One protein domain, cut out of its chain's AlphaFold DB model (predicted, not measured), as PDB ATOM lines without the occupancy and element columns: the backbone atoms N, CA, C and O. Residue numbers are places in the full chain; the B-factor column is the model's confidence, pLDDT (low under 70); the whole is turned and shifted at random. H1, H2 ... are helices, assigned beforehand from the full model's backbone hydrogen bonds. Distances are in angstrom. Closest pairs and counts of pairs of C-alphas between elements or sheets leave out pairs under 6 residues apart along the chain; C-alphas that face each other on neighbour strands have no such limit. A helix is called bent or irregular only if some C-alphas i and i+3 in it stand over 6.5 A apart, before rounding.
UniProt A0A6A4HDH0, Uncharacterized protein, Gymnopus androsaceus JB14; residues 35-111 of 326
ATOM      1  N   ASP A  35      29.185 -25.287  37.337       56.75
ATOM      2  CA  ASP A  35      28.168 -24.592  36.533       56.75
ATOM      3  C   ASP A  35      26.933 -24.030  37.286       56.75
ATOM      4  O   ASP A  35      25.841 -23.974  36.729       56.75
ATOM      5  N   ARG A  36      27.024 -23.650  38.573       61.22
ATOM      6  CA  ARG A  36      25.852 -23.178  39.353       61.22
ATOM      7  C   ARG A  36      26.090 -22.153  40.467       61.22
ATOM      8  O   ARG A  36      25.151 -21.890  41.215       61.22
ATOM      9  N   MET A  37      27.273 -21.560  40.620       60.81
ATOM     10  CA  MET A  37      27.437 -20.513  41.642       60.81
ATOM     11  C   MET A  37      27.017 -19.143  41.111       60.81
ATOM     12  O   MET A  37      27.457 -18.731  40.044       60.81
ATOM     13  N   SER A  38      26.172 -18.441  41.869       80.12
ATOM     14  CA  SER A  38      25.842 -17.039  41.585       80.12
ATOM     15  C   SER A  38      27.077 -16.144  41.743       80.12
ATOM     16  O   SER A  38      27.954 -16.453  42.555       80.12
ATOM     17  N   ASP A  39      27.134 -15.026  41.014       77.06
ATOM     18  CA  ASP A  39      28.250 -14.066  41.081       77.06
ATOM     19  C   ASP A  39      28.553 -13.626  42.524       77.06
ATOM     20  O   ASP A  39      29.714 -13.510  42.917       77.06
ATOM     21  N   ASP A  40      27.514 -13.472  43.351       73.50
ATOM     22  CA  ASP A  40      27.639 -13.121  44.769       73.50
ATOM     23  C   ASP A  40      28.330 -14.225  45.590       73.50
ATOM     24  O   ASP A  40      29.134 -13.947  46.482       73.50
ATOM     25  N   GLU A  41      28.048 -15.491  45.284       79.19
ATOM     26  CA  GLU A  41      28.621 -16.650  45.974       79.19
ATOM     27  C   GLU A  41      30.061 -16.930  45.516       79.19
ATOM     28  O   GLU A  41      30.911 -17.333  46.316       79.19
ATOM     29  N   TYR A  42      30.360 -16.639  44.247       78.69
ATOM     30  CA  TYR A  42      31.714 -16.659  43.697       78.69
ATOM     31  C   TYR A  42      32.595 -15.572  44.331       78.69
ATOM     32  O   TYR A  42      33.687 -15.872  44.819       78.69
ATOM     33  N   LEU A  43      32.095 -14.334  44.419       75.44
ATOM     34  CA  LEU A  43      32.790 -13.227  45.084       75.44
ATOM     35  C   LEU A  43      33.009 -13.499  46.579       75.44
ATOM     36  O   LEU A  43      34.073 -13.180  47.105       75.44
ATOM     37  N   ALA A  44      32.048 -14.134  47.261       76.44
ATOM     38  CA  ALA A  44      32.164 -14.468  48.682       76.44
ATOM     39  C   ALA A  44      33.215 -15.553  48.986       76.44
ATOM     40  O   ALA A  44      33.759 -15.585  50.091       76.44
ATOM     41  N   ARG A  45      33.502 -16.448  48.031       78.25
ATOM     42  CA  ARG A  45      34.541 -17.487  48.163       78.25
ATOM     43  C   ARG A  45      35.931 -17.008  47.762       78.25
ATOM     44  O   ARG A  45      36.915 -17.688  48.053       78.25
ATOM     45  N   MET A  46      36.020 -15.863  47.094       81.44
ATOM     46  CA  MET A  46      37.284 -15.305  46.652       81.44
ATOM     47  C   MET A  46      38.059 -14.745  47.845       81.44
ATOM     48  O   MET A  46      37.513 -14.025  48.684       81.44
ATOM     49  N   SER A  47      39.343 -15.088  47.946       79.19
ATOM     50  CA  SER A  47      40.172 -14.554  49.022       79.19
ATOM     51  C   SER A  47      40.373 -13.045  48.839       79.19
ATOM     52  O   SER A  47      40.381 -12.533  47.716       79.19
ATOM     53  N   ALA A  48      40.569 -12.322  49.943       71.50
ATOM     54  CA  ALA A  48      40.842 -10.887  49.893       71.50
ATOM     55  C   ALA A  48      42.098 -10.556  49.064       71.50
ATOM     56  O   ALA A  48      42.149  -9.500  48.443       71.50
ATOM     57  N   GLU A  49      43.081 -11.461  49.025       71.06
ATOM     58  CA  GLU A  49      44.304 -11.313  48.229       71.06
ATOM     59  C   GLU A  49      43.985 -11.369  46.730       71.06
ATOM     60  O   GLU A  49      44.373 -10.474  45.986       71.06
ATOM     61  N   THR A  50      43.165 -12.338  46.313       78.31
ATOM     62  CA  THR A  50      42.719 -12.491  44.920       78.31
ATOM     63  C   THR A  50      41.873 -11.297  44.459       78.31
ATOM     64  O   THR A  50      42.019 -10.831  43.333       78.31
ATOM     65  N   LEU A  51      41.023 -10.753  45.340       75.19
ATOM     66  CA  LEU A  51      40.252  -9.536  45.059       75.19
ATOM     67  C   LEU A  51      41.144  -8.293  44.917       75.19
ATOM     68  O   LEU A  51      40.822  -7.408  44.127       75.19
ATOM     69  N   CYS A  52      42.248  -8.213  45.666       73.56
ATOM     70  CA  CYS A  52      43.208  -7.117  45.527       73.56
ATOM     71  C   CYS A  52      43.980  -7.216  44.208       73.56
ATOM     72  O   CYS A  52      44.124  -6.203  43.529       73.56
ATOM     73  N   GLU A  53      44.399  -8.421  43.810       77.81
ATOM     74  CA  GLU A  53      45.062  -8.658  42.519       77.81
ATOM     75  C   GLU A  53      44.155  -8.313  41.331       77.81
ATOM     76  O   GLU A  53      44.581  -7.609  40.421       77.81
ATOM     77  N   LEU A  54      42.886  -8.731  41.360       78.25
ATOM     78  CA  LEU A  54      41.902  -8.406  40.316       78.25
ATOM     79  C   LEU A  54      41.618  -6.905  40.185       78.25
ATOM     80  O   LEU A  54      41.220  -6.444  39.117       78.25
ATOM     81  N   ALA A  55      41.778  -6.151  41.270       74.19
ATOM     82  CA  ALA A  55      41.521  -4.718  41.312       74.19
ATOM     83  C   ALA A  55      42.778  -3.866  41.053       74.19
ATOM     84  O   ALA A  55      42.730  -2.652  41.275       74.19
ATOM     85  N   ASP A  56      43.894  -4.482  40.635       78.19
ATOM     86  CA  ASP A  56      45.213  -3.844  40.515       78.19
ATOM     87  C   ASP A  56      45.625  -3.083  41.797       78.19
ATOM     88  O   ASP A  56      46.330  -2.065  41.761       78.19
ATOM     89  N   LEU A  57      45.153  -3.549  42.959       74.50
ATOM     90  CA  LEU A  57      45.497  -2.973  44.252       74.50
ATOM     91  C   LEU A  57      46.843  -3.540  44.716       74.50
ATOM     92  O   LEU A  57      47.104  -4.733  44.548       74.50
ATOM     93  N   PRO A  58      47.705  -2.718  45.343       72.19
ATOM     94  CA  PRO A  58      48.920  -3.237  45.949       72.19
ATOM     95  C   PRO A  58      48.563  -4.293  47.012       72.19
ATOM     96  O   PRO A  58      47.561  -4.130  47.718       72.19
ATOM     97  N   PRO A  59      49.359  -5.372  47.129       71.94
ATOM     98  CA  PRO A  59      49.081  -6.449  48.067       71.94
ATOM     99  C   PRO A  59      49.065  -5.906  49.494       71.94
ATOM    100  O   PRO A  59      49.968  -5.169  49.895       71.94
ATOM    101  N   VAL A  60      48.040  -6.291  50.255       73.06
ATOM    102  CA  VAL A  60      47.868  -5.853  51.641       73.06
ATOM    103  C   VAL A  60      49.070  -6.314  52.458       73.06
ATOM    104  O   VAL A  60      49.379  -7.510  52.498       73.06
ATOM    105  N   SER A  61      49.737  -5.376  53.135       74.12
ATOM    106  CA  SER A  61      50.857  -5.711  54.016       74.12
ATOM    107  C   SER A  61      50.495  -6.820  55.003       74.12
ATOM    108  O   SER A  61      49.492  -6.765  55.722       74.12
ATOM    109  N   ARG A  62      51.361  -7.836  55.074       75.56
ATOM    110  CA  ARG A  62      51.246  -8.923  56.052       75.56
ATOM    111  C   ARG A  62      51.365  -8.358  57.473       75.56
ATOM    112  O   ARG A  62      52.013  -7.338  57.692       75.56
ATOM    113  N   ARG A  63      50.809  -9.060  58.471       74.50
ATOM    114  CA  ARG A  63      50.812  -8.636  59.894       74.50
ATOM    115  C   ARG A  63      52.199  -8.301  60.472       74.50
ATOM    116  O   ARG A  63      52.260  -7.617  61.486       74.50
ATOM    117  N   ASN A  64      53.277  -8.746  59.824       86.44
ATOM    118  CA  ASN A  64      54.662  -8.547  60.255       86.44
ATOM    119  C   ASN A  64      55.445  -7.570  59.350       86.44
ATOM    120  O   ASN A  64      56.672  -7.626  59.333       86.44
ATOM    121  N   ALA A  65      54.762  -6.728  58.569       84.75
ATOM    122  CA  ALA A  65      55.411  -5.786  57.658       84.75
ATOM    123  C   ALA A  65      56.269  -4.754  58.401       84.75
ATOM    124  O   ALA A  65      55.900  -4.245  59.468       84.75
ATOM    125  N   THR A  66      57.418  -4.417  57.819       92.12
ATOM    126  CA  THR A  66      58.317  -3.407  58.388       92.12
ATOM    127  C   THR A  66      57.739  -1.994  58.230       92.12
ATOM    128  O   THR A  66      56.934  -1.711  57.342       92.12
ATOM    129  N   ILE A  67      58.169  -1.044  59.072       92.12
ATOM    130  CA  ILE A  67      57.714   0.360  58.982       92.12
ATOM    131  C   ILE A  67      58.036   0.967  57.603       92.12
ATOM    132  O   ILE A  67      57.273   1.791  57.094       92.12
ATOM    133  N   SER A  68      59.158   0.579  56.992       92.38
ATOM    134  CA  SER A  68      59.538   0.988  55.636       92.38
ATOM    135  C   SER A  68      58.583   0.453  54.573       92.38
ATOM    136  O   SER A  68      58.161   1.227  53.714       92.38
ATOM    137  N   GLU A  69      58.190  -0.820  54.658       89.81
ATOM    138  CA  GLU A  69      57.212  -1.433  53.746       89.81
ATOM    139  C   GLU A  69      55.857  -0.730  53.844       89.81
ATOM    140  O   GLU A  69      55.309  -0.302  52.830       89.81
ATOM    141  N   LEU A  70      55.378  -0.477  55.067       87.56
ATOM    142  CA  LEU A  70      54.121   0.243  55.293       87.56
ATOM    143  C   LEU A  70      54.149   1.671  54.724       87.56
ATOM    144  O   LEU A  70      53.139   2.175  54.226       87.56
ATOM    145  N   LYS A  71      55.299   2.358  54.781       91.06
ATOM    146  CA  LYS A  71      55.459   3.686  54.163       91.06
ATOM    147  C   LYS A  71      55.418   3.610  52.636       91.06
ATOM    148  O   LYS A  71      54.786   4.471  52.022       91.06
ATOM    149  N   ALA A  72      56.066   2.610  52.041       89.00
ATOM    150  CA  ALA A  72      56.067   2.400  50.597       89.00
ATOM    151  C   ALA A  72      54.662   2.047  50.077       89.00
ATOM    152  O   ALA A  72      54.195   2.658  49.118       89.00
ATOM    153  N   GLU A  73      53.942   1.156  50.762       87.44
ATOM    154  CA  GLU A  73      52.558   0.795  50.430       87.44
ATOM    155  C   GLU A  73      51.623   2.006  50.542       87.44
ATOM    156  O   GLU A  73      50.858   2.300  49.625       87.44
ATOM    157  N   LYS A  74      51.737   2.791  51.621       89.69
ATOM    158  CA  LYS A  74      50.964   4.031  51.777       89.69
ATOM    159  C   LYS A  74      51.213   5.017  50.632       89.69
ATOM    160  O   LYS A  74      50.286   5.712  50.215       89.69
ATOM    161  N   LEU A  75      52.450   5.115  50.146       93.25
ATOM    162  CA  LEU A  75      52.786   5.956  48.998       93.25
ATOM    163  C   LEU A  75      52.182   5.398  47.700       93.25
ATOM    164  O   LEU A  75      51.585   6.157  46.940       93.25
ATOM    165  N   ALA A  76      52.268   4.084  47.480       88.00
ATOM    166  CA  ALA A  76      51.662   3.418  46.329       88.00
ATOM    167  C   ALA A  76      50.137   3.619  46.288       88.00
ATOM    168  O   ALA A  76      49.594   3.995  45.250       88.00
ATOM    169  N   LEU A  77      49.460   3.477  47.431       88.69
ATOM    170  CA  LEU A  77      48.022   3.722  47.556       88.69
ATOM    171  C   LEU A  77      47.648   5.178  47.256       88.69
ATOM    172  O   LEU A  77      46.643   5.425  46.596       88.69
ATOM    173  N   ARG A  78      48.455   6.154  47.692       90.50
ATOM    174  CA  ARG A  78      48.236   7.567  47.336       90.50
ATOM    175  C   ARG A  78      48.363   7.798  45.835       90.50
ATOM    176  O   ARG A  78      47.469   8.391  45.245       90.50
ATOM    177  N   ASN A  79      49.410   7.260  45.216       92.62
ATOM    178  CA  ASN A  79      49.608   7.374  43.772       92.62
ATOM    179  C   ASN A  79      48.455   6.731  42.984       92.62
ATOM    180  O   ASN A  79      48.052   7.246  41.941       92.62
ATOM    181  N   LEU A  80      47.911   5.612  43.468       92.25
ATOM    182  CA  LEU A  80      46.753   4.968  42.855       92.25
ATOM    183  C   LEU A  80      45.478   5.812  43.005       92.25
ATOM    184  O   LEU A  80      44.717   5.961  42.048       92.25
ATOM    185  N   LEU A  81      45.263   6.415  44.177       92.06
ATOM    186  CA  LEU A  81      44.163   7.357  44.390       92.06
ATOM    187  C   LEU A  81      44.267   8.565  43.453       92.06
ATOM    188  O   LEU A  81      43.280   8.932  42.825       92.06
ATOM    189  N   ASP A  82      45.458   9.130  43.271       93.19
ATOM    190  CA  ASP A  82      45.649  10.261  42.359       93.19
ATOM    191  C   ASP A  82      45.355   9.875  40.901       93.19
ATOM    192  O   ASP A  82      44.645  10.596  40.192       93.19
ATOM    193  N   LYS A  83      45.823   8.697  40.459       92.31
ATOM    194  CA  LYS A  83      45.531   8.159  39.118       92.31
ATOM    195  C   LYS A  83      44.032   7.942  38.898       92.31
ATOM    196  O   LYS A  83      43.498   8.344  37.866       92.31
ATOM    197  N   THR A  84      43.343   7.334  39.861       91.06
ATOM    198  CA  THR A  84      41.894   7.081  39.764       91.06
ATOM    199  C   THR A  84      41.089   8.378  39.812       91.06
ATOM    200  O   THR A  84      40.159   8.549  39.025       91.06
ATOM    201  N   CYS A  85      41.479   9.347  40.646       93.00
ATOM    202  CA  CYS A  85      40.889  10.683  40.642       93.00
ATOM    203  C   CYS A  85      41.041  11.372  39.281       93.00
ATOM    204  O   CYS A  85      40.068  11.936  38.777       93.00
ATOM    205  N   TYR A  86      42.225  11.300  38.668       93.88
ATOM    206  CA  TYR A  86      42.454  11.843  37.331       93.88
ATOM    207  C   TYR A  86      41.570  11.163  36.277       93.88
ATOM    208  O   TYR A  86      40.940  11.845  35.466       93.88
ATOM    209  N   GLN A  87      41.453   9.833  36.323       92.81
ATOM    210  CA  GLN A  87      40.609   9.084  35.393       92.81
ATOM    211  C   GLN A  87      39.129   9.475  35.523       92.81
ATOM    212  O   GLN A  87      38.490   9.794  34.525       92.81
ATOM    213  N   ILE A  88      38.606   9.572  36.750       92.50
ATOM    214  CA  ILE A  88      37.220  10.001  37.000       92.50
ATOM    215  C   ILE A  88      36.970  11.414  36.459       92.50
ATOM    216  O   ILE A  88      35.918  11.683  35.878       92.50
ATOM    217  N   GLN A  89      37.923  12.333  36.640       92.06
ATOM    218  CA  GLN A  89      37.811  13.692  36.103       92.06
ATOM    219  C   GLN A  89      37.780  13.694  34.571       92.06
ATOM    220  O   GLN A  89      36.964  14.404  33.978       92.06
ATOM    221  N   ARG A  90      38.622  12.876  33.932       96.75
ATOM    222  CA  ARG A  90      38.642  12.700  32.477       96.75
ATOM    223  C   ARG A  90      37.326  12.119  31.961       96.75
ATOM    224  O   ARG A  90      36.763  12.669  31.018       96.75
ATOM    225  N   ASP A  91      36.812  11.069  32.592       95.69
ATOM    226  CA  ASP A  91      35.555  10.425  32.198       95.69
ATOM    227  C   ASP A  91      34.365  11.373  32.380       95.69
ATOM    228  O   ASP A  91      33.469  11.441  31.539       95.69
ATOM    229  N   PHE A  92      34.378  12.177  33.446       93.88
ATOM    230  CA  PHE A  92      33.386  13.226  33.651       93.88
ATOM    231  C   PHE A  92      33.442  14.296  32.552       93.88
ATOM    232  O   PHE A  92      32.396  14.710  32.048       93.88
ATOM    233  N   ALA A  93      34.642  14.736  32.161       95.38
ATOM    234  CA  ALA A  93      34.819  15.689  31.070       95.38
ATOM    235  C   ALA A  93      34.342  15.109  29.729       95.38
ATOM    236  O   ALA A  93      33.611  15.783  29.003       95.38
ATOM    237  N   LEU A  94      34.679  13.849  29.434       96.25
ATOM    238  CA  LEU A  94      34.229  13.149  28.231       96.25
ATOM    239  C   LEU A  94      32.703  13.026  28.198       96.25
ATOM    240  O   LEU A  94      32.077  13.400  27.211       96.25
ATOM    241  N   LYS A  95      32.091  12.603  29.307       97.31
ATOM    242  CA  LYS A  95      30.633  12.542  29.440       97.31
ATOM    243  C   LYS A  95      29.981  13.898  29.172       97.31
ATOM    244  O   LYS A  95      28.975  13.971  28.481       97.31
ATOM    245  N   LYS A  96      30.570  14.988  29.674       97.44
ATOM    246  CA  LYS A  96      30.073  16.347  29.419       97.44
ATOM    247  C   LYS A  96      30.193  16.776  27.960       97.44
ATOM    248  O   LYS A  96      29.365  17.570  27.519       97.44
ATOM    249  N   LEU A  97      31.203  16.303  27.236       97.19
ATOM    250  CA  LEU A  97      31.320  16.540  25.798       97.19
ATOM    251  C   LEU A  97      30.253  15.761  25.030       97.19
ATOM    252  O   LEU A  97      29.549  16.368  24.231       97.19
ATOM    253  N   MET A  98      30.051  14.483  25.356       96.69
ATOM    254  CA  MET A  98      28.989  13.671  24.753       96.69
ATOM    255  C   MET A  98      27.598  14.270  24.996       96.69
ATOM    256  O   MET A  98      26.846  14.463  24.049       96.69
ATOM    257  N   ASP A  99      27.290  14.686  26.232       95.81
ATOM    258  CA  ASP A  99      26.016  15.347  26.559       95.81
ATOM    259  C   ASP A  99      25.792  16.620  25.705       95.81
ATOM    260  O   ASP A  99      24.659  16.957  25.354       95.81
ATOM    261  N   ARG A 100      26.865  17.358  25.376       96.25
ATOM    262  CA  ARG A 100      26.791  18.553  24.516       96.25
ATOM    263  C   ARG A 100      26.573  18.186  23.053       96.25
ATOM    264  O   ARG A 100      25.798  18.866  22.386       96.25
ATOM    265  N   GLU A 101      27.250  17.159  22.551       96.19
ATOM    266  CA  GLU A 101      27.060  16.659  21.186       96.19
ATOM    267  C   GLU A 101      25.637  16.130  20.986       96.19
ATOM    268  O   GLU A 101      24.983  16.510  20.015       96.19
ATOM    269  N   ASP A 102      25.114  15.370  21.948       95.19
ATOM    270  CA  ASP A 102      23.730  14.893  21.949       95.19
ATOM    271  C   ASP A 102      22.731  16.056  21.929       95.19
ATOM    272  O   ASP A 102      21.764  16.049  21.163       95.19
ATOM    273  N   GLU A 103      22.973  17.103  22.722       94.56
ATOM    274  CA  GLU A 103      22.155  18.319  22.713       94.56
ATOM    275  C   GLU A 103      22.231  19.051  21.359       94.56
ATOM    276  O   GLU A 103      21.217  19.530  20.844       94.56
ATOM    277  N   HIS A 104      23.412  19.113  20.734       92.69
ATOM    278  CA  HIS A 104      23.576  19.672  19.391       92.69
ATOM    279  C   HIS A 104      22.846  18.853  18.320       92.69
ATOM    280  O   HIS A 104      22.217  19.437  17.434       92.69
ATOM    281  N   LEU A 105      22.896  17.523  18.397       92.94
ATOM    282  CA  LEU A 105      22.179  16.628  17.490       92.94
ATOM    283  C   LEU A 105      20.668  16.775  17.648       92.94
ATOM    284  O   LEU A 105      19.964  16.910  16.648       92.94
ATOM    285  N   ARG A 106      20.169  16.844  18.888       92.50
ATOM    286  CA  ARG A 106      18.754  17.119  19.169       92.50
ATOM    287  C   ARG A 106      18.321  18.450  18.574       92.50
ATOM    288  O   ARG A 106      17.305  18.496  17.890       92.50
ATOM    289  N   LYS A 107      19.105  19.515  18.754       90.88
ATOM    290  CA  LYS A 107      18.813  20.809  18.120       90.88
ATOM    291  C   LYS A 107      18.773  20.697  16.601       90.88
ATOM    292  O   LYS A 107      17.800  21.126  16.012       90.88
ATOM    293  N   ARG A 108      19.735  20.030  15.957       87.50
ATOM    294  CA  ARG A 108      19.715  19.843  14.492       87.50
ATOM    295  C   ARG A 108      18.512  19.039  13.991       87.50
ATOM    296  O   ARG A 108      17.966  19.374  12.946       87.50
ATOM    297  N   LEU A 109      18.116  17.988  14.710       84.38
ATOM    298  CA  LEU A 109      16.981  17.133  14.343       84.38
ATOM    299  C   LEU A 109      15.629  17.821  14.571       84.38
ATOM    300  O   LEU A 109      14.691  17.602  13.807       84.38
ATOM    301  N   PHE A 110      15.529  18.651  15.613       79.94
ATOM    302  CA  PHE A 110      14.279  19.275  16.050       79.94
ATOM    303  C   PHE A 110      14.223  20.794  15.850       79.94
ATOM    304  O   PHE A 110      13.228  21.410  16.244       79.94
ATOM    305  N   ASP A 111      15.222  21.409  15.217       78.44
ATOM    306  CA  ASP A 111      15.173  22.800  14.777       78.44
ATOM    307  C   ASP A 111      14.116  22.921  13.675       78.44
ATOM    308  O   ASP A 111      14.347  22.781  12.474       78.44
TER     309      ASP A 111
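This is residues 35 to 111 of the 326 residues of an uncharacterized protein of Gymnopus androsaceus JB14 (UniProt A0A6A4HDH0). One long, nearly straight helix, H3, makes the longest axis of a flat, open shape; from its beginning an unnamed link folds back, and two short helices, H2 and then H1, step away from H3 to one side as a thin arm. No helix packs on another, and more than half of H3 stands free as a bare rod. The printed part has 77 residues with three named helices, in the order H1, H2, H3, and no named strand; its class is all helix. It is extended, with a radius of gyration of the C-alphas of 21.1 A, and its C-alphas span 68 by 41 by 10 A.

Begin with H3, residues 67 to 110, which touches no helix. Look next at H2, residues 48 to 54, which is apart from H3. Farther back along the chain is H1, residues 39 to 45, also apart from H3. H1 and H2 are only just apart, at a closest 8.3 A between their C-alphas. Compare the N-to-C directions: H3 has (-0.67, 0.32, -0.67) and H1 has (0.69, -0.27, 0.67), with the opposite sign in each component, while H2 has (0.12, 0.35, -0.93). In the backbones of H1, H2 and H3, every O i to N i+4 pair is within hydrogen-bond range.

Find C-alpha 67 of Ile 67 at (57.714, 0.360, 58.982); from there H3 runs through 44 residues to C-alpha 110 of Phe 110 at (14.279, 19.275, 16.050), 63.9 A from first to last C-alpha. It is not bent. Then go back to C-alpha 39 of Asp 39 at (28.250, -14.066, 41.081), where H1 begins; its seven residues end at Arg 45. H2 follows with seven residues, from Ala 48 to Leu 54.

The two C-alphas farthest apart are those of Asn 64 and Asp 111, 67.9 A. Between the first and last printed C-alphas, those of Asp 35 and Asp 111, you will find 53.7 A. The printed part has no cut. The link from H1 to H2 is tight, with 2 residues, and the link from H2 to H3 is long, with 12 residues, 55 to 66. Three stretches stand free: residues 35 to 42, of which 39 to 42 belong to H1; residues 63 to 68; and residues 81 to 111, of which 81 to 110 belong to H3. Read the B-factor column for the model's confidence: the mean pLDDT of the printed part is 85.1, that of H3 is 92, and residues 35 to 37 are under 70.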